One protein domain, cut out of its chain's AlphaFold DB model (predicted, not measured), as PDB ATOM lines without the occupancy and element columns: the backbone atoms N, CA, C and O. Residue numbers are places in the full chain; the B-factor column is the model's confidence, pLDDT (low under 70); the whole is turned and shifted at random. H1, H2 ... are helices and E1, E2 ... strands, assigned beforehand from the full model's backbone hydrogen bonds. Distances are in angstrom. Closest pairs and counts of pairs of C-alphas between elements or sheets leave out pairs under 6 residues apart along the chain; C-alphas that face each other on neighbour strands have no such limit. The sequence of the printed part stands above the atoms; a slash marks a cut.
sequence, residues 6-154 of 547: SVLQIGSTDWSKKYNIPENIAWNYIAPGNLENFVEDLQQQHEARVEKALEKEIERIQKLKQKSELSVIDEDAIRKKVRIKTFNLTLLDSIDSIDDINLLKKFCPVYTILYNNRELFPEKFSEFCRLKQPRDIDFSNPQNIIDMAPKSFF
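AT A GLANCE: This is residues 6 to 154 of the 547 residues of the protein "Accessory Sec system protein Asp2" of Gemella sp. GH3 (UniProt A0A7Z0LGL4). A head built on a twisted sheet of five parallel strands, with H6 over one face and the short helices H4 and H5 side by side away from H6, bears one long arm. The arm is H1, running out from the head, with the chain folding back along it through H2 and H3. The printed part has 149 residues, with six named helices and five named strands in the order E1 E2 H1 H2 H3 E3 H4 E4 H5 E5 H6, class mixed. The sheet's order is E2 E1 E3 E4 E5; the whole is loose and elongated, with a radius of gyration of the C-alphas of 19.2 A and spans of 62 by 36 by 25 A.

HOW THE PARTS SIT: E1, residues 6 to 10, is parallel to the edge strand E2, residues 25 to 30, with N 7 and O 26 2.9 A apart. H1, residues 35 to 63, is the hub, touching three helices. With residues 58 to 62 it touches H2, residues 67 to 72, in a helical hairpin (Ile 61 and Leu 70, closest C-alphas, 6.7 A). With residues 50 to 54 it touches H3, residues 75 to 81, at 68 degrees, a steep tilt only just short of about perpendicular (C-alphas of Val 50 and Arg 79 closest, 5.9 A). E3, residues 89 to 92, is parallel to E1, with N 8 and O 89 2.9 A apart. H4, residues 101 to 106, touches residues 35 to 39 of H1, the closest C-alphas being those of Val 39 and Leu 103, 6.9 A. E4, residues 113 to 116, is parallel to E3, with N 114 and O 90 2.8 A apart. H5, residues 123 to 132, touches H4 at a shallow tilt of 12 degrees, the same way (C-alphas of Asn 102 and Phe 128 closest, 6.8 A). E5, residues 135 to 137, is an edge strand parallel to E4, with N 135 and O 113 2.9 A apart. E3, H4, E4 and E4, H5, E5 are strand-helix-strand units, parallel neighbours joined through a helix, with right-handed crossovers. H6, residues 142 to 152, is on the sheet, in two layers, that is, with a helix on one face of the sheet. Every O i to N i+4 pair is within hydrogen-bond range in H1 and H3; H2 has 0 of 2, with 1 of 3 O i to N i+3 pairs, H4 0 of 2, with 2 of 3, H5 4 of 6 and H6 5 of 7.

IN THESE COORDINATES: E1 begins at C-alpha 6 (351.981, 338.796, 241.318). H1 is 42.3 A long and ends at C-alpha 63 (370.883, 350.143, 212.225). E2 measures 15.9 A, H5 14.3 A and H6 15.1 A, ending at C-alpha 152 (339.943, 341.140, 243.243).

THE WHOLE: The two C-alphas farthest apart, those of Lys 65 and Arg 118, are 62.9 A apart. The printed part has no cut. The link from E1 to E2, 14 residues, is long. Residues 66 to 72 are under 70 in pLDDT.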
ATOM      1  N   SER A   6     350.795 338.990 240.474       95.19
ATOM      2  CA  SER A   6     351.981 338.796 241.318       95.19
ATOM      3  C   SER A   6     351.623 339.093 242.766       95.19
ATOM      4  O   SER A   6     351.245 340.224 243.070       95.19
ATOM      5  N   VAL A   7     351.773 338.103 243.641       97.06
ATOM      6  CA  VAL A   7     351.536 338.229 245.082       97.06
ATOM      7  C   VAL A   7     352.880 338.212 245.798       97.06
ATOM      8  O   VAL A   7     353.735 337.384 245.479       97.06
ATOM      9  N   LEU A   8     353.068 339.142 246.726       96.50
ATOM     10  CA  LEU A   8     354.178 339.153 247.670       96.50
ATOM     11  C   LEU A   8     353.648 338.803 249.059       96.50
ATOM     12  O   LEU A   8     352.710 339.437 249.519       96.50
ATOM     13  N   GLN A   9     354.253 337.838 249.731       96.00
ATOM     14  CA  GLN A   9     353.972 337.512 251.122       96.00
ATOM     15  C   GLN A   9     355.215 337.796 251.964       96.00
ATOM     16  O   GLN A   9     356.298 337.303 251.650       96.00
ATOM     17  N   ILE A  10     355.047 338.563 253.038       93.75
ATOM     18  CA  ILE A  10     356.072 338.807 254.054       93.75
ATOM     19  C   ILE A  10     355.524 338.275 255.371       93.75
ATOM     20  O   ILE A  10     354.516 338.777 255.873       93.75
ATOM     21  N   GLY A  11     356.146 337.231 255.907       91.88
ATOM     22  CA  GLY A  11     355.615 336.560 257.087       91.88
ATOM     23  C   GLY A  11     356.456 335.386 257.545       91.88
ATOM     24  O   GLY A  11     357.382 334.969 256.861       91.88
ATOM     25  N   SER A  12     356.115 334.843 258.711       88.94
ATOM     26  CA  SER A  12     356.863 333.762 259.368       88.94
ATOM     27  C   SER A  12     356.759 332.405 258.658       88.94
ATOM     28  O   SER A  12     357.636 331.555 258.801       88.94
ATOM     29  N   THR A  13     355.677 332.185 257.909       92.12
ATOM     30  CA  THR A  13     355.368 330.919 257.246       92.12
ATOM     31  C   THR A  13     355.099 331.140 255.767       92.12
ATOM     32  O   THR A  13     354.190 331.880 255.419       92.12
ATOM     33  N   ASP A  14     355.773 330.398 254.893       95.31
ATOM     34  CA  ASP A  14     355.470 330.391 253.458       95.31
ATOM     35  C   ASP A  14     354.146 329.668 253.169       95.31
ATOM     36  O   ASP A  14     354.052 328.438 253.280       95.31
ATOM     37  N   TRP A  15     353.111 330.424 252.793       95.94
ATOM     38  CA  TRP A  15     351.791 329.863 252.504       95.94
ATOM     39  C   TRP A  15     351.801 328.970 251.261       95.94
ATOM     40  O   TRP A  15     351.035 328.011 251.206       95.94
ATOM     41  N   SER A  16     352.711 329.192 250.306       96.19
ATOM     42  CA  SER A  16     352.794 328.357 249.098       96.19
ATOM     43  C   SER A  16     353.215 326.912 249.372       96.19
ATOM     44  O   SER A  16     352.979 326.032 248.549       96.19
ATOM     45  N   LYS A  17     353.798 326.646 250.547       96.62
ATOM     46  CA  LYS A  17     354.159 325.293 250.996       96.62
ATOM     47  C   LYS A  17     353.028 324.577 251.736       96.62
ATOM     48  O   LYS A  17     353.151 323.385 252.000       96.62
ATOM     49  N   LYS A  18     351.970 325.296 252.123       95.81
ATOM     50  CA  LYS A  18     350.873 324.785 252.965       95.81
ATOM     51  C   LYS A  18     349.511 324.797 252.273       95.81
ATOM     52  O   LYS A  18     348.659 323.991 252.628       95.81
ATOM     53  N   TYR A  19     349.313 325.699 251.317       96.75
ATOM     54  CA  TYR A  19     348.032 325.963 250.668       96.75
ATOM     55  C   TYR A  19     348.135 325.778 249.156       96.75
ATOM     56  O   TYR A  19     349.222 325.813 248.577       96.75
ATOM     57  N   ASN A  20     346.988 325.590 248.509       96.38
ATOM     58  CA  ASN A  20     346.931 325.441 247.065       96.38
ATOM     59  C   ASN A  20     347.025 326.818 246.403       96.38
ATOM     60  O   ASN A  20     346.120 327.634 246.566       96.38
ATOM     61  N   ILE A  21     348.101 327.071 245.653       96.38
ATOM     62  CA  ILE A  21     348.283 328.319 244.905       96.38
ATOM     63  C   ILE A  21     347.758 328.136 243.474       96.38
ATOM     64  O   ILE A  21     348.338 327.356 242.716       96.38
ATOM     65  N   PRO A  22     346.704 328.865 243.060       92.06
ATOM     66  CA  PRO A  22     346.213 328.838 241.689       92.06
ATOM     67  C   PRO A  22     347.302 329.170 240.654       92.06
ATOM     68  O   PRO A  22     348.125 330.064 240.858       92.06
ATOM     69  N   GLU A  23     347.266 328.520 239.486       90.50
ATOM     70  CA  GLU A  23     348.264 328.704 238.410       90.50
ATOM     71  C   GLU A  23     348.389 330.161 237.921       90.50
ATOM     72  O   GLU A  23     349.435 330.602 237.426       90.50
ATOM     73  N   ASN A  24     347.312 330.933 238.069       89.38
ATOM     74  CA  ASN A  24     347.247 332.344 237.719       89.38
ATOM     75  C   ASN A  24     347.781 333.284 238.813       89.38
ATOM     76  O   ASN A  24     347.614 334.502 238.705       89.38
ATOM     77  N   ILE A  25     348.500 332.751 239.800       94.75
ATOM     78  CA  ILE A  25     349.245 333.515 240.795       94.75
ATOM     79  C   ILE A  25     350.747 333.242 240.642       94.75
ATOM     80  O   ILE A  25     351.209 332.110 240.538       94.75
ATOM     81  N   ALA A  26     351.543 334.308 240.592       95.38
ATOM     82  CA  ALA A  26     352.981 334.256 240.828       95.38
ATOM     83  C   ALA A  26     353.232 334.591 242.302       95.38
ATOM     84  O   ALA A  26     353.179 335.766 242.674       95.38
ATOM     85  N   TRP A  27     353.475 333.565 243.120       96.81
ATOM     86  CA  TRP A  27     353.753 333.716 244.549       96.81
ATOM     87  C   TRP A  27     355.220 334.071 244.788       96.81
ATOM     88  O   TRP A  27     356.111 333.459 244.203       96.81
ATOM     89  N   ASN A  28     355.467 335.065 245.635       95.56
ATOM     90  CA  ASN A  28     356.798 335.471 246.071       95.56
ATOM     91  C   ASN A  28     356.743 335.540 247.598       95.56
ATOM     92  O   ASN A  28     355.874 336.223 248.131       95.56
ATOM     93  N   TYR A  29     357.637 334.836 248.286       95.81
ATOM     94  CA  TYR A  29     357.676 334.778 249.746       95.81
ATOM     95  C   TYR A  29     358.988 335.358 250.272       95.81
ATOM     96  O   TYR A  29     360.054 335.072 249.725       95.81
ATOM     97  N   ILE A  30     358.896 336.136 251.349       93.44
ATOM     98  CA  ILE A  30     360.030 336.662 252.103       93.44
ATOM     99  C   ILE A  30     359.844 336.274 253.570       93.44
ATOM    100  O   ILE A  30     358.849 336.643 254.197       93.44
ATOM    101  N   ALA A  31     360.827 335.559 254.119       91.88
ATOM    102  CA  ALA A  31     360.914 335.328 255.557       91.88
ATOM    103  C   ALA A  31     361.377 336.610 256.280       91.88
ATOM    104  O   ALA A  31     362.150 337.374 255.691       91.88
ATOM    105  N   PRO A  32     360.991 336.831 257.549       84.94
ATOM    106  CA  PRO A  32     361.380 338.022 258.297       84.94
ATOM    107  C   PRO A  32     362.893 338.268 258.285       84.94
ATOM    108  O   PRO A  32     363.678 337.319 258.249       84.94
ATOM    109  N   GLY A  33     363.298 339.540 258.276       85.25
ATOM    110  CA  GLY A  33     364.707 339.954 258.212       85.25
ATOM    111  C   GLY A  33     365.370 339.884 256.826       85.25
ATOM    112  O   GLY A  33     366.498 340.333 256.681       85.25
ATOM    113  N   ASN A  34     364.696 339.374 255.786       91.00
ATOM    114  CA  ASN A  34     365.265 339.288 254.426       91.00
ATOM    115  C   ASN A  34     364.745 340.363 253.456       91.00
ATOM    116  O   ASN A  34     364.965 340.264 252.247       91.00
ATOM    117  N   LEU A  35     364.021 341.367 253.958       90.62
ATOM    118  CA  LEU A  35     363.395 342.384 253.113       90.62
ATOM    119  C   LEU A  35     364.429 343.224 252.348       90.62
ATOM    120  O   LEU A  35     364.221 343.491 251.166       90.62
ATOM    121  N   GLU A  36     365.534 343.599 252.996       91.44
ATOM    122  CA  GLU A  36     366.616 344.379 252.379       91.44
ATOM    123  C   GLU A  36     367.214 343.644 251.177       91.44
ATOM    124  O   GLU A  36     367.107 344.134 250.053       91.44
ATOM    125  N   ASN A  37     367.705 342.418 251.389       92.25
ATOM    126  CA  ASN A  37     368.271 341.573 250.331       92.25
ATOM    127  C   ASN A  37     367.297 341.385 249.156       92.25
ATOM    128  O   ASN A  37     367.671 341.506 247.992       92.25
ATOM    129  N   PHE A  38     366.016 341.135 249.443       91.50
ATOM    130  CA  PHE A  38     365.011 340.971 248.392       91.50
ATOM    131  C   PHE A  38     364.788 342.252 247.579       91.50
ATOM    132  O   PHE A  38     364.579 342.209 246.363       91.50
ATOM    133  N   VAL A  39     364.790 343.406 248.243       90.31
ATOM    134  CA  VAL A  39     364.630 344.698 247.576       90.31
ATOM    135  C   VAL A  39     365.863 345.036 246.744       90.31
ATOM    136  O   VAL A  39     365.696 345.529 245.626       90.31
ATOM    137  N   GLU A  40     367.067 344.725 247.224       91.56
ATOM    138  CA  GLU A  40     368.303 344.838 246.441       91.56
ATOM    139  C   GLU A  40     368.243 343.977 245.175       91.56
ATOM    140  O   GLU A  40     368.473 344.491 244.078       91.56
ATOM    141  N   ASP A  41     367.812 342.718 245.281       91.75
ATOM    142  CA  ASP A  41     367.630 341.830 244.127       91.75
ATOM    143  C   ASP A  41     366.638 342.410 243.105       91.75
ATOM    144  O   ASP A  41     366.880 342.395 241.893       91.75
ATOM    145  N   LEU A  42     365.507 342.957 243.566       90.56
ATOM    146  CA  LEU A  42     364.529 343.598 242.682       90.56
ATOM    147  C   LEU A  42     365.084 344.855 242.002       90.56
ATOM    148  O   LEU A  42     364.735 345.125 240.847       90.56
ATOM    149  N   GLN A  43     365.921 345.624 242.697       89.62
ATOM    150  CA  GLN A  43     366.584 346.798 242.134       89.62
ATOM    151  C   GLN A  43     367.618 346.393 241.083       89.62
ATOM    152  O   GLN A  43     367.582 346.925 239.976       89.62
ATOM    153  N   GLN A  44     368.455 345.391 241.359       91.94
ATOM    154  CA  GLN A  44     369.417 344.860 240.389       91.94
ATOM    155  C   GLN A  44     368.716 344.321 239.134       91.94
ATOM    156  O   GLN A  44     369.109 344.630 238.009       91.94
ATOM    157  N   GLN A  45     367.609 343.588 239.298       90.38
ATOM    158  CA  GLN A  45     366.786 343.133 238.170       90.38
ATOM    159  C   GLN A  45     366.185 344.295 237.369       90.38
ATOM    160  O   GLN A  45     365.996 344.184 236.154       90.38
ATOM    161  N   HIS A  46     365.830 345.398 238.031       90.62
ATOM    162  CA  HIS A  46     365.333 346.588 237.356       90.62
ATOM    163  C   HIS A  46     366.437 347.279 236.547       90.62
ATOM    164  O   HIS A  46     366.215 347.548 235.367       90.62
ATOM    165  N   GLU A  47     367.616 347.481 237.135       91.12
ATOM    166  CA  GLU A  47     368.782 348.069 236.466       91.12
ATOM    167  C   GLU A  47     369.215 347.241 235.250       91.12
ATOM    168  O   GLU A  47     369.334 347.782 234.154       91.12
ATOM    169  N   ALA A  48     369.285 345.912 235.371       92.12
ATOM    170  CA  ALA A  48     369.587 345.035 234.236       92.12
ATOM    171  C   ALA A  48     368.560 345.162 233.088       92.12
ATOM    172  O   ALA A  48     368.884 345.024 231.907       92.12
ATOM    173  N   ARG A  49     367.284 345.441 233.403       92.31
ATOM    174  CA  ARG A  49     366.251 345.700 232.381       92.31
ATOM    175  C   ARG A  49     366.398 347.074 231.737       92.31
ATOM    176  O   ARG A  49     366.039 347.205 230.566       92.31
ATOM    177  N   VAL A  50     366.861 348.072 232.487       90.88
ATOM    178  CA  VAL A  50     367.200 349.403 231.966       90.88
ATOM    179  C   VAL A  50     368.371 349.291 231.000       90.88
ATOM    180  O   VAL A  50     368.239 349.726 229.860       90.88
ATOM    181  N   GLU A  51     369.458 348.641 231.411       91.94
ATOM    182  CA  GLU A  51     370.652 348.421 230.589       91.94
ATOM    183  C   GLU A  51     370.291 347.716 229.276       91.94
ATOM    184  O   GLU A  51     370.545 348.234 228.191       91.94
ATOM    185  N   LYS A  52     369.524 346.624 229.349       92.38
ATOM    186  CA  LYS A  52     369.036 345.919 228.155       92.38
ATOM    187  C   LYS A  52     368.140 346.775 227.248       92.38
ATOM    188  O   LYS A  52     368.066 346.542 226.039       92.38
ATOM    189  N   ALA A  53     367.374 347.713 227.805       89.38
ATOM    190  CA  ALA A  53     366.555 348.629 227.011       89.38
ATOM    191  C   ALA A  53     367.418 349.693 226.317       89.38
ATOM    192  O   ALA A  53     367.152 350.020 225.159       89.38
ATOM    193  N   LEU A  54     368.455 350.177 227.002       89.19
ATOM    194  CA  LEU A  54     369.449 351.098 226.463       89.19
ATOM    195  C   LEU A  54     370.227 350.454 225.306       89.19
ATOM    196  O   LEU A  54     370.276 351.025 224.220       89.19
ATOM    197  N   GLU A  55     370.726 349.228 225.489       90.38
ATOM    198  CA  GLU A  55     371.408 348.447 224.445       90.38
ATOM    199  C   GLU A  55     370.556 348.319 223.175       90.38
ATOM    200  O   GLU A  55     371.021 348.586 222.067       90.38
ATOM    201  N   LYS A  56     369.270 347.976 223.327       89.00
ATOM    202  CA  LYS A  56     368.340 347.861 222.194       89.00
ATOM    203  C   LYS A  56     368.127 349.177 221.452       89.00
ATOM    204  O   LYS A  56     367.978 349.161 220.229       89.00
ATOM    205  N   GLU A  57     368.067 350.298 222.164       85.88
ATOM    206  CA  GLU A  57     367.903 351.609 221.532       85.88
ATOM    207  C   GLU A  57     369.177 352.026 220.788       85.88
ATOM    208  O   GLU A  57     369.099 352.487 219.647       85.88
ATOM    209  N   ILE A  58     370.351 351.754 221.368       85.81
ATOM    210  CA  ILE A  58     371.650 351.941 220.707       85.81
ATOM    211  C   ILE A  58     371.710 351.118 219.411       85.81
ATOM    212  O   ILE A  58     372.019 351.664 218.349       85.81
ATOM    213  N   GLU A  59     371.356 349.829 219.458       86.44
ATOM    214  CA  GLU A  59     371.307 348.970 218.268       86.44
ATOM    215  C   GLU A  59     370.341 349.504 217.198       86.44
ATOM    216  O   GLU A  59     370.641 349.452 215.999       86.44
ATOM    217  N   ARG A  60     369.173 350.019 217.608       86.12
ATOM    218  CA  ARG A  60     368.174 350.606 216.702       86.12
ATOM    219  C   ARG A  60     368.749 351.807 215.952       86.12
ATOM    220  O   ARG A  60     368.647 351.857 214.726       86.12
ATOM    221  N   ILE A  61     369.382 352.738 216.667       82.38
ATOM    222  CA  ILE A  61     369.988 353.948 216.089       82.38
ATOM    223  C   ILE A  61     371.141 353.579 215.143       82.38
ATOM    224  O   ILE A  61     371.231 354.099 214.027       82.38
ATOM    225  N   GLN A  62     371.994 352.627 215.542       82.00
ATOM    226  CA  GLN A  62     373.093 352.139 214.704       82.00
ATOM    227  C   GLN A  62     372.588 351.533 213.384       82.00
ATOM    228  O   GLN A  62     373.132 351.841 212.319       82.00
ATOM    229  N   LYS A  63     371.513 350.729 213.424       82.38
ATOM    230  CA  LYS A  63     370.883 350.143 212.225       82.38
ATOM    231  C   LYS A  63     370.295 351.194 211.284       82.38
ATOM    232  O   LYS A  63     370.386 351.033 210.069       82.38
ATOM    233  N   LEU A  64     369.741 352.283 211.818       81.12
ATOM    234  CA  LEU A  64     369.171 353.380 211.026       81.12
ATOM    235  C   LEU A  64     370.233 354.300 210.391       81.12
ATOM    236  O   LEU A  64     369.877 355.229 209.671       81.12
ATOM    237  N   LYS A  65     371.534 354.049 210.621       71.44
ATOM    238  CA  LYS A  65     372.667 354.887 210.171       71.44
ATOM    239  C   LYS A  65     372.569 356.356 210.615       71.44
ATOM    240  O   LYS A  65     373.301 357.203 210.107       71.44
ATOM    241  N   GLN A  66     371.738 356.652 211.612       67.62
ATOM    242  CA  GLN A  66     371.577 357.970 212.226       67.62
ATOM    243  C   GLN A  66     372.656 358.180 213.296       67.62
ATOM    244  O   GLN A  66     372.371 358.375 214.472       67.62
ATOM    245  N   LYS A  67     373.937 358.109 212.902       61.31
ATOM    246  CA  LYS A  67     375.073 358.198 213.843       61.31
ATOM    247  C   LYS A  67     375.078 359.486 214.682       61.31
ATOM    248  O   LYS A  67     375.606 359.468 215.787       61.31
ATOM    249  N   SER A  68     374.477 360.566 214.182       62.22
ATOM    250  CA  SER A  68     374.303 361.835 214.898       62.22
ATOM    251  C   SER A  68     373.322 361.768 216.078       62.22
ATOM    252  O   SER A  68     373.344 362.665 216.909       62.22
ATOM    253  N   GLU A  69     372.472 360.740 216.172       61.34
ATOM    254  CA  GLU A  69     371.501 360.576 217.267       61.34
ATOM    255  C   GLU A  69     372.053 359.761 218.451       61.34
ATOM    256  O   GLU A  69     371.491 359.819 219.540       61.34
ATOM    257  N   LEU A  70     373.189 359.061 218.294       61.56
ATOM    258  CA  LEU A  70     373.819 358.310 219.395       61.56
ATOM    259  C   LEU A  70     374.292 359.217 220.543       61.56
ATOM    260  O   LEU A  70     374.298 358.781 221.687       61.56
ATOM    261  N   SER A  71     374.671 360.469 220.259       57.16
ATOM    262  CA  SER A  71     375.101 361.440 221.278       57.16
ATOM    263  C   SER A  71     373.938 362.138 221.996       57.16
ATOM    264  O   SER A  71     374.180 363.010 222.825       57.16
ATOM    265  N   VAL A  72     372.690 361.804 221.648       67.69
ATOM    266  CA  VAL A  72     371.459 362.456 222.141       67.69
ATOM    267  C   VAL A  72     370.528 361.440 222.821       67.69
ATOM    268  O   VAL A  72     369.345 361.706 223.022       67.69
ATOM    269  N   ILE A  73     371.038 360.255 223.168       71.81
ATOM    270  CA  ILE A  73     370.254 359.262 223.903       71.81
ATOM    271  C   ILE A  73     369.948 359.822 225.292       71.81
ATOM    272  O   ILE A  73     370.831 360.005 226.124       71.81
ATOM    273  N   ASP A  74     368.670 360.091 225.524       78.62
ATOM    274  CA  ASP A  74     368.149 360.501 226.820       78.62
ATOM    275  C   ASP A  74     367.954 359.249 227.692       78.62
ATOM    276  O   ASP A  74     366.905 358.591 227.666       78.62
ATOM    277  N   GLU A  75     369.011 358.875 228.418       81.94
ATOM    278  CA  GLU A  75     368.995 357.733 229.340       81.94
ATOM    279  C   GLU A  75     367.896 357.867 230.400       81.94
ATOM    280  O   GLU A  75     367.243 356.875 230.737       81.94
ATOM    281  N   ASP A  76     367.619 359.086 230.871       78.88
ATOM    282  CA  ASP A  76     366.565 359.353 231.847       78.88
ATOM    283  C   ASP A  76     365.178 359.070 231.262       78.88
ATOM    284  O   ASP A  76     364.321 358.476 231.928       78.88
ATOM    285  N   ALA A  77     364.939 359.431 230.001       78.19
ATOM    286  CA  ALA A  77     363.705 359.077 229.307       78.19
ATOM    287  C   ALA A  77     363.558 357.558 229.121       78.19
ATOM    288  O   ALA A  77     362.441 357.038 229.218       78.19
ATOM    289  N   ILE A  78     364.652 356.829 228.875       81.62
ATOM    290  CA  ILE A  78     364.635 355.359 228.778       81.62
ATOM    291  C   ILE A  78     364.358 354.737 230.149       81.62
ATOM    292  O   ILE A  78     363.445 353.913 230.264       81.62
ATOM    293  N   ARG A  79     365.057 355.174 231.202       85.31
ATOM    294  CA  ARG A  79     364.817 354.757 232.593       85.31
ATOM    295  C   ARG A  79     363.359 354.962 232.991       85.31
ATOM    296  O   ARG A  79     362.721 354.024 233.459       85.31
ATOM    297  N   LYS A  80     362.779 356.131 232.699       78.94
ATOM    298  CA  LYS A  80     361.355 356.430 232.958       78.94
ATOM    299  C   LYS A  80     360.387 355.521 232.186       78.94
ATOM    300  O   LYS A  80     359.270 355.287 232.651       78.94
ATOM    301  N   LYS A  81     360.778 354.995 231.018       80.75
ATOM    302  CA  LYS A  81     359.968 354.033 230.245       80.75
ATOM    303  C   LYS A  81     360.031 352.617 230.820       80.75
ATOM    304  O   LYS A  81     359.043 351.882 230.722       80.75
ATOM    305  N   VAL A  82     361.155 352.215 231.414       84.75
ATOM    306  CA  VAL A  82     361.282 350.902 232.056       84.75
ATOM    307  C   VAL A  82     360.603 350.955 233.420       84.75
ATOM    308  O   VAL A  82     361.078 351.570 234.362       84.75
ATOM    309  N   ARG A  83     359.453 350.291 233.553       81.44
ATOM    310  CA  ARG A  83     358.726 350.260 234.828       81.44
ATOM    311  C   ARG A  83     359.352 349.270 235.810       81.44
ATOM    312  O   ARG A  83     359.595 348.106 235.455       81.44
ATOM    313  N   ILE A  84     359.524 349.725 237.051       84.31
ATOM    314  CA  ILE A  84     359.813 348.871 238.209       84.31
ATOM    315  C   ILE A  84     358.715 347.803 238.320       84.31
ATOM    316  O   ILE A  84     357.538 348.063 238.052       84.31
ATOM    317  N   LYS A  85     359.105 346.571 238.665       86.19
ATOM    318  CA  LYS A  85     358.155 345.481 238.908       86.19
ATOM    319  C   LYS A  85     357.365 345.797 240.177       86.19
ATOM    320  O   LYS A  85     357.956 345.964 241.231       86.19
ATOM    321  N   THR A  86     356.043 345.830 240.080       92.56
ATOM    322  CA  THR A  86     355.156 346.006 241.236       92.56
ATOM    323  C   THR A  86     354.364 344.737 241.516       92.56
ATOM    324  O   THR A  86     354.133 343.921 240.616       92.56
ATOM    325  N   PHE A  87     353.904 344.594 242.754       95.00
ATOM    326  CA  PHE A  87     353.025 343.504 243.166       95.00
ATOM    327  C   PHE A  87     351.560 343.919 243.069       95.00
ATOM    328  O   PHE A  87     351.195 345.059 243.353       95.00
ATOM    329  N   ASN A  88     350.719 342.980 242.638       95.69
ATOM    330  CA  ASN A  88     349.271 343.158 242.594       95.69
ATOM    331  C   ASN A  88     348.659 343.123 243.990       95.69
ATOM    332  O   ASN A  88     347.685 343.820 244.239       95.69
ATOM    333  N   LEU A  89     349.249 342.314 244.867       97.12
ATOM    334  CA  LEU A  89     348.844 342.119 246.247       97.12
ATOM    335  C   LEU A  89     350.098 341.878 247.090       97.12
ATOM    336  O   LEU A  89     351.007 341.165 246.664       97.12
ATOM    337  N   THR A  90     350.159 342.491 248.262       96.75
ATOM    338  CA  THR A  90     351.178 342.263 249.288       96.75
ATOM    339  C   THR A  90     350.482 341.860 250.578       96.75
ATOM    340  O   THR A  90     349.602 342.577 251.038       96.75
ATOM    341  N   LEU A  91     350.858 340.714 251.136       96.50
ATOM    342  CA  LEU A  91     350.331 340.166 252.378       96.50
ATOM    343  C   LEU A  91     351.374 340.352 253.477       96.50
ATOM    344  O   LEU A  91     352.502 339.872 253.336       96.50
ATOM    345  N   LEU A  92     350.999 341.046 254.548       93.81
ATOM    346  CA  LEU A  92     351.818 341.240 255.741       93.81
ATOM    347  C   LEU A  92     351.257 340.348 256.858       93.81
ATOM    348  O   LEU A  92     350.252 340.682 257.478       93.81
ATOM    349  N   ASP A  93     351.885 339.187 257.049       87.00
ATOM    350  CA  ASP A  93     351.501 338.133 258.013       87.00
ATOM    351  C   ASP A  93     352.369 338.169 259.288       87.00
ATOM    352  O   ASP A  93     352.287 337.302 260.149       87.00
ATOM    353  N   SER A  94     353.281 339.137 259.387       83.44
ATOM    354  CA  SER A  94     354.041 339.417 260.607       83.44
ATOM    355  C   SER A  94     354.604 340.832 260.532       83.44
ATOM    356  O   SER A  94     355.791 341.034 260.252       83.44
ATOM    357  N   ILE A  95     353.738 341.833 260.690       84.50
ATOM    358  CA  ILE A  95     354.126 343.227 260.440       84.50
ATOM    359  C   ILE A  95     355.192 343.739 261.414       84.50
ATOM    360  O   ILE A  95     356.058 344.525 261.029       84.50
ATOM    361  N   ASP A  96     355.177 343.238 262.649       83.38
ATOM    362  CA  ASP A  96     356.131 343.612 263.696       83.38
ATOM    363  C   ASP A  96     357.566 343.195 263.370       83.38
ATOM    364  O   ASP A  96     358.520 343.807 263.849       83.38
ATOM    365  N   SER A  97     357.720 342.180 262.518       83.31
ATOM    366  CA  SER A  97     359.017 341.656 262.095       83.31
ATOM    367  C   SER A  97     359.675 342.461 260.966       83.31
ATOM    368  O   SER A  97     360.769 342.123 260.511       83.31
ATOM    369  N   ILE A  98     359.002 343.510 260.487       87.44
ATOM    370  CA  ILE A  98     359.524 344.417 259.472       87.44
ATOM    371  C   ILE A  98     360.288 345.542 260.178       87.44
ATOM    372  O   ILE A  98     359.725 346.279 260.996       87.44
ATOM    373  N   ASP A  99     361.564 345.693 259.831       84.88
ATOM    374  CA  ASP A  99     362.414 346.768 260.347       84.88
ATOM    375  C   ASP A  99     362.119 348.087 259.622       84.88
ATOM    376  O   ASP A  99     361.618 349.030 260.241       84.88
ATOM    377  N   ASP A 100     362.319 348.121 258.297       90.06
ATOM    378  CA  ASP A 100     362.015 349.276 257.447       90.06
ATOM    379  C   ASP A 100     360.961 348.964 256.372       90.06
ATOM    380  O   ASP A 100     361.242 348.473 255.276       90.06
ATOM    381  N   ILE A 101     359.709 349.321 256.665       91.44
ATOM    382  CA  ILE A 101     358.594 349.169 255.722       91.44
ATOM    383  C   ILE A 101     358.731 350.084 254.493       91.44
ATOM    384  O   ILE A 101     358.106 349.839 253.455       91.44
ATOM    385  N   ASN A 102     359.543 351.147 254.568       92.88
ATOM    386  CA  ASN A 102     359.668 352.113 253.479       92.88
ATOM    387  C   ASN A 102     360.310 351.505 252.232       92.88
ATOM    388  O   ASN A 102     360.037 351.976 251.124       92.88
ATOM    389  N   LEU A 103     361.068 350.417 252.386       91.94
ATOM    390  CA  LEU A 103     361.628 349.643 251.279       91.94
ATOM    391  C   LEU A 103     360.541 349.136 250.313       91.94
ATOM    392  O   LEU A 103     360.772 349.027 249.108       91.94
ATOM    393  N   LEU A 104     359.311 348.929 250.799       91.50
ATOM    394  CA  LEU A 104     358.170 348.496 249.988       91.50
ATOM    395  C   LEU A 104     357.517 349.626 249.179       91.50
ATOM    396  O   LEU A 104     356.740 349.349 248.258       91.50
ATOM    397  N   LYS A 105     357.827 350.906 249.454       91.62
ATOM    398  CA  LYS A 105     357.129 352.062 248.852       91.62
ATOM    399  C   LYS A 105     357.123 352.031 247.318       91.62
ATOM    400  O   LYS A 105     356.125 352.428 246.718       91.62
ATOM    401  N   LYS A 106     358.198 351.565 246.673       88.56
ATOM    402  CA  LYS A 106     358.309 351.527 245.200       88.56
ATOM    403  C   LYS A 106     357.640 350.305 244.557       88.56
ATOM    404  O   LYS A 106     357.299 350.358 243.378       88.56
ATOM    405  N   PHE A 107     357.439 349.226 245.311       92.12
ATOM    406  CA  PHE A 107     356.994 347.929 244.783       92.12
ATOM    407  C   PHE A 107     355.520 347.635 245.068       92.12
ATOM    408  O   PHE A 107     354.899 346.849 244.349       92.12
ATOM    409  N   CYS A 108     354.953 348.293 246.080       93.50
ATOM    410  CA  CYS A 108     353.564 348.148 246.494       93.50
ATOM    411  C   CYS A 108     352.782 349.420 246.128       93.50
ATOM    412  O   CYS A 108     352.985 350.473 246.749       93.50
ATOM    413  N   PRO A 109     351.920 349.383 245.096       93.69
ATOM    414  CA  PRO A 109     350.997 350.476 244.809       93.69
ATOM    415  C   PRO A 109     350.038 350.753 245.980       93.69
ATOM    416  O   PRO A 109     349.936 349.982 246.929       93.69
ATOM    417  N   VAL A 110     349.335 351.885 245.929       95.75
ATOM    418  CA  VAL A 110     348.282 352.184 246.911       95.75
ATOM    419  C   VAL A 110     347.157 351.138 246.824       95.75
ATOM    420  O   VAL A 110     346.843 350.662 245.731       95.75
ATOM    421  N   TYR A 111     346.558 350.781 247.962       96.88
ATOM    422  CA  TYR A 111     345.466 349.805 248.107       96.88
ATOM    423  C   TYR A 111     345.811 348.350 247.747       96.88
ATOM    424  O   TYR A 111     344.905 347.530 247.604       96.88
ATOM    425  N   THR A 112     347.092 347.992 247.602       96.69
ATOM    426  CA  THR A 112     347.504 346.608 247.288       96.69
ATOM    427  C   THR A 112     348.042 345.836 248.487       96.69
ATOM    428  O   THR A 112     348.522 344.719 248.315       96.69
ATOM    429  N   ILE A 113     347.997 346.407 249.691       96.50
ATOM    430  CA  ILE A 113     348.548 345.790 250.900       96.50
ATOM    431  C   ILE A 113     347.404 345.305 251.782       96.50
ATOM    432  O   ILE A 113     346.530 346.096 252.137       96.50
ATOM    433  N   LEU A 114     347.446 344.027 252.151       96.06
ATOM    434  CA  LEU A 114     346.608 343.441 253.187       96.06
ATOM    435  C   LEU A 114     347.473 343.050 254.382       96.06
ATOM    436  O   LEU A 114     348.572 342.521 254.201       96.06
ATOM    437  N   TYR A 115     346.970 343.293 255.584       93.69
ATOM    438  CA  TYR A 115     347.607 342.867 256.826       93.69
ATOM    439  C   TYR A 115     346.602 342.138 257.714       93.69
ATOM    440  O   TYR A 115     345.392 342.341 257.594       93.69
ATOM    441  N   ASN A 116     347.113 341.271 258.584       89.56
ATOM    442  CA  ASN A 116     346.281 340.499 259.491       89.56
ATOM    443  C   ASN A 116     345.577 341.421 260.500       89.56
ATOM    444  O   ASN A 116     346.239 342.113 261.268       89.56
ATOM    445  N   ASN A 117     344.244 341.402 260.547       80.00
ATOM    446  CA  ASN A 117     343.444 342.277 261.416       80.00
ATOM    447  C   ASN A 117     343.606 342.009 262.926       80.00
ATOM    448  O   ASN A 117     343.110 342.770 263.753       80.00
ATOM    449  N   ARG A 118     344.289 340.920 263.291       77.81
ATOM    450  CA  ARG A 118     344.668 340.599 264.676       77.81
ATOM    451  C   ARG A 118     345.938 341.322 265.125       77.81
ATOM    452  O   ARG A 118     346.248 341.302 266.312       77.81
ATOM    453  N   GLU A 119     346.662 341.935 264.193       75.69
ATOM    454  CA  GLU A 119     347.848 342.745 264.452       75.69
ATOM    455  C   GLU A 119     347.476 344.226 264.333       75.69
ATOM    456  O   GLU A 119     346.787 344.643 263.399       75.69
ATOM    457  N   LEU A 120     347.931 345.045 265.282       78.31
ATOM    458  CA  LEU A 120     347.846 346.493 265.125       78.31
ATOM    459  C   LEU A 120     348.926 346.927 264.145       78.31
ATOM    460  O   LEU A 120     350.085 346.545 264.288       78.31
ATOM    461  N   PHE A 121     348.566 347.767 263.177       82.50
ATOM    462  CA  PHE A 121     349.578 348.362 262.319       82.50
ATOM    463  C   PHE A 121     350.482 349.268 263.177       82.50
ATOM    464  O   PHE A 121     349.965 350.210 263.787       82.50
ATOM    465  N   PRO A 122     351.805 349.023 263.252       85.75
ATOM    466  CA  PRO A 122     352.670 349.745 264.180       85.75
ATOM    467  C   PRO A 122     352.653 351.257 263.936       85.75
ATOM    468  O   PRO A 122     352.805 351.703 262.797       85.75
ATOM    469  N   GLU A 123     352.560 352.064 265.000       87.50
ATOM    470  CA  GLU A 123     352.540 353.537 264.893       87.50
ATOM    471  C   GLU A 123     353.775 354.096 264.170       87.50
ATOM    472  O   GLU A 123     353.670 355.076 263.422       87.50
ATOM    473  N   LYS A 124     354.928 353.415 264.310       89.25
ATOM    474  CA  LYS A 124     356.176 353.719 263.584       89.25
ATOM    475  C   LYS A 124     356.003 353.743 262.060       89.25
ATOM    476  O   LYS A 124     356.808 354.349 261.363       89.25
ATOM    477  N   PHE A 125     354.954 353.112 261.534       92.50
ATOM    478  CA  PHE A 125     354.649 353.034 260.109       92.50
ATOM    479  C   PHE A 125     353.440 353.878 259.685       92.50
ATOM    480  O   PHE A 125     352.974 353.756 258.553       92.50
ATOM    481  N   SER A 126     352.948 354.772 260.545       91.88
ATOM    482  CA  SER A 126     351.786 355.632 260.273       91.88
ATOM    483  C   SER A 126     351.875 356.403 258.947       91.88
ATOM    484  O   SER A 126     350.909 356.433 258.184       91.88
ATOM    485  N   GLU A 127     353.034 356.974 258.603       93.94
ATOM    486  CA  GLU A 127     353.232 357.650 257.311       93.94
ATOM    487  C   GLU A 127     353.087 356.677 256.129       93.94
ATOM    488  O   GLU A 127     352.438 356.988 255.128       93.94
ATOM    489  N   PHE A 128     353.642 355.466 256.248       95.31
ATOM    490  CA  PHE A 128     353.501 354.427 255.230       95.31
ATOM    491  C   PHE A 128     352.038 354.001 255.066       95.31
ATOM    492  O   PHE A 128     351.572 353.891 253.929       95.31
ATOM    493  N   CYS A 129     351.293 353.843 256.167       94.06
ATOM    494  CA  CYS A 129     349.850 353.597 256.117       94.06
ATOM    495  C   CYS A 129     349.139 354.685 255.330       94.06
ATOM    496  O   CYS A 129     348.322 354.385 254.459       94.06
ATOM    497  N   ARG A 130     349.494 355.949 255.596       95.69
ATOM    498  CA  ARG A 130     348.878 357.074 254.900       95.69
ATOM    499  C   ARG A 130     349.152 357.057 253.404       95.69
ATOM    500  O   ARG A 130     348.242 357.295 252.615       95.69
ATOM    501  N   LEU A 131     350.368 356.702 253.004       96.12
ATOM    502  CA  LEU A 131     350.769 356.610 251.600       96.12
ATOM    503  C   LEU A 131     350.165 355.404 250.869       96.12
ATOM    504  O   LEU A 131     349.875 355.488 249.677       96.12
ATOM    505  N   LYS A 132     350.032 354.256 251.542       96.25
ATOM    506  CA  LYS A 132     349.722 352.976 250.884       96.25
ATOM    507  C   LYS A 132     348.322 352.453 251.113       96.25
ATOM    508  O   LYS A 132     347.906 351.582 250.352       96.25
ATOM    509  N   GLN A 133     347.589 353.014 252.068       96.25
ATOM    510  CA  GLN A 133     346.212 352.629 252.372       96.25
ATOM    511  C   GLN A 133     346.062 351.103 252.553       96.25
ATOM    512  O   GLN A 133     345.270 350.479 251.835       96.25
ATOM    513  N   PRO A 134     346.874 350.472 253.430       95.31
ATOM    514  CA  PRO A 134     346.756 349.046 253.697       95.31
ATOM    515  C   PRO A 134     345.381 348.742 254.298       95.31
ATOM    516  O   PRO A 134     344.826 349.560 255.033       95.31
ATOM    517  N   ARG A 135     344.830 347.568 253.990       94.06
ATOM    518  CA  ARG A 135     343.541 347.115 254.524       94.06
ATOM    519  C   ARG A 135     343.733 345.924 255.445       94.06
ATOM    520  O   ARG A 135     344.540 345.044 255.151       94.06
ATOM    521  N   ASP A 136     342.991 345.905 256.538       91.94
ATOM    522  CA  ASP A 136     342.963 344.773 257.446       91.94
ATOM    523  C   ASP A 136     342.081 343.653 256.880       91.94
ATOM    524  O   ASP A 136     341.112 343.891 256.156       91.94
ATOM    525  N   ILE A 137     342.445 342.409 257.175       92.75
ATOM    526  CA  ILE A 137     341.650 341.221 256.861       92.75
ATOM    527  C   ILE A 137     342.046 340.077 257.803       92.75
ATOM    528  O   ILE A 137     343.187 340.002 258.252       92.75
ATOM    529  N   ASP A 138     341.117 339.173 258.112       91.94
ATOM    530  CA  ASP A 138     341.412 338.010 258.957       91.94
ATOM    531  C   ASP A 138     342.207 336.952 258.181       91.94
ATOM    532  O   ASP A 138     341.708 336.352 257.225       91.94
ATOM    533  N   PHE A 139     343.440 336.692 258.615       93.38
ATOM    534  CA  PHE A 139     344.306 335.662 258.030       93.38
ATOM    535  C   PHE A 139     344.032 334.253 258.585       93.38
ATOM    536  O   PHE A 139     344.774 333.321 258.281       93.38
ATOM    537  N   SER A 140     342.964 334.046 259.367       91.94
ATOM    538  CA  SER A 140     342.602 332.722 259.903       91.94
ATOM    539  C   SER A 140     342.332 331.658 258.836       91.94
ATOM    540  O   SER A 140     342.533 330.469 259.097       91.94
ATOM    541  N   ASN A 141     341.920 332.070 257.634       93.94
ATOM    542  CA  ASN A 141     341.748 331.188 256.484       93.94
ATOM    543  C   ASN A 141     342.547 331.690 255.264       93.94
ATOM    544  O   ASN A 141     341.982 332.322 254.364       93.94
ATOM    545  N   PRO A 142     343.859 331.389 255.200       94.94
ATOM    546  CA  PRO A 142     344.725 331.808 254.099       94.94
ATOM    547  C   PRO A 142     344.260 331.350 252.715       94.94
ATOM    548  O   PRO A 142     344.420 332.089 251.744       94.94
ATOM    549  N   GLN A 143     343.648 330.162 252.610       96.19
ATOM    550  CA  GLN A 143     343.171 329.633 251.329       96.19
ATOM    551  C   GLN A 143     342.105 330.545 250.708       96.19
ATOM    552  O   GLN A 143     342.192 330.854 249.525       96.19
ATOM    553  N   ASN A 144     341.174 331.076 251.509       94.62
ATOM    554  CA  ASN A 144     340.166 332.021 251.016       94.62
ATOM    555  C   ASN A 144     340.799 333.297 250.439       94.62
ATOM    556  O   ASN A 144     340.334 333.821 249.428       94.62
ATOM    557  N   ILE A 145     341.869 333.801 251.062       95.50
ATOM    558  CA  ILE A 145     342.593 334.986 250.579       95.50
ATOM    559  C   ILE A 145     343.296 334.672 249.258       95.50
ATOM    560  O   ILE A 145     343.236 335.470 248.322       95.50
ATOM    561  N   ILE A 146     343.933 333.501 249.170       95.81
ATOM    562  CA  ILE A 146     344.606 333.020 247.961       95.81
ATOM    563  C   ILE A 146     343.611 332.891 246.798       95.81
ATOM    564  O   ILE A 146     343.892 333.385 245.706       95.81
ATOM    565  N   ASP A 147     342.438 332.301 247.033       93.06
ATOM    566  CA  ASP A 147     341.410 332.086 246.006       93.06
ATOM    567  C   ASP A 147     340.736 333.400 245.569       93.06
ATOM    568  O   ASP A 147     340.397 333.583 244.396       93.06
ATOM    569  N   MET A 148     340.597 334.357 246.493       93.56
ATOM    570  CA  MET A 148     340.052 335.692 246.232       93.56
ATOM    571  C   MET A 148     341.038 336.604 245.487       93.56
ATOM    572  O   MET A 148     340.624 337.416 244.655       93.56
ATOM    573  N   ALA A 149     342.344 336.472 245.737       94.69
ATOM    574  CA  ALA A 149     343.370 337.355 245.187       94.69
ATOM    575  C   ALA A 149     343.268 337.579 243.659       94.69
ATOM    576  O   ALA A 149     343.231 338.742 243.237       94.69
ATOM    577  N   PRO A 150     343.178 336.541 242.798       92.31
ATOM    578  CA  PRO A 150     343.066 336.739 241.353       92.31
ATOM    579  C   PRO A 150     341.735 337.376 240.935       92.31
ATOM    580  O   PRO A 150     341.700 338.045 239.902       92.31
ATOM    581  N   LYS A 151     340.671 337.201 241.732       92.31
ATOM    582  CA  LYS A 151     339.334 337.759 241.482       92.31
ATOM    583  C   LYS A 151     339.261 339.260 241.787       92.31
ATOM    584  O   LYS A 151     338.548 339.979 241.099       92.31
ATOM    585  N   SER A 152     340.035 339.748 242.759       93.38
ATOM    586  CA  SER A 152     339.943 341.140 243.243       93.38
ATOM    587  C   SER A 152     341.119 342.034 242.835       93.38
ATOM    588  O   SER A 152     340.941 343.224 242.553       93.38
ATOM    589  N   PHE A 153     342.331 341.476 242.747       94.06
ATOM    590  CA  PHE A 153     343.584 342.217 242.520       94.06
ATOM    591  C   PHE A 153     344.110 342.094 241.080       94.06
ATOM    592  O   PHE A 153     345.294 342.313 240.800       94.06
ATOM    593  N   PHE A 154     343.231 341.752 240.134       88.75
ATOM    594  CA  PHE A 154     343.577 341.647 238.718       88.75
ATOM    595  C   PHE A 154     344.135 342.960 238.147       88.75
ATOM    596  O   PHE A 154     343.781 344.069 238.566       88.75
TER     597      PHE A 154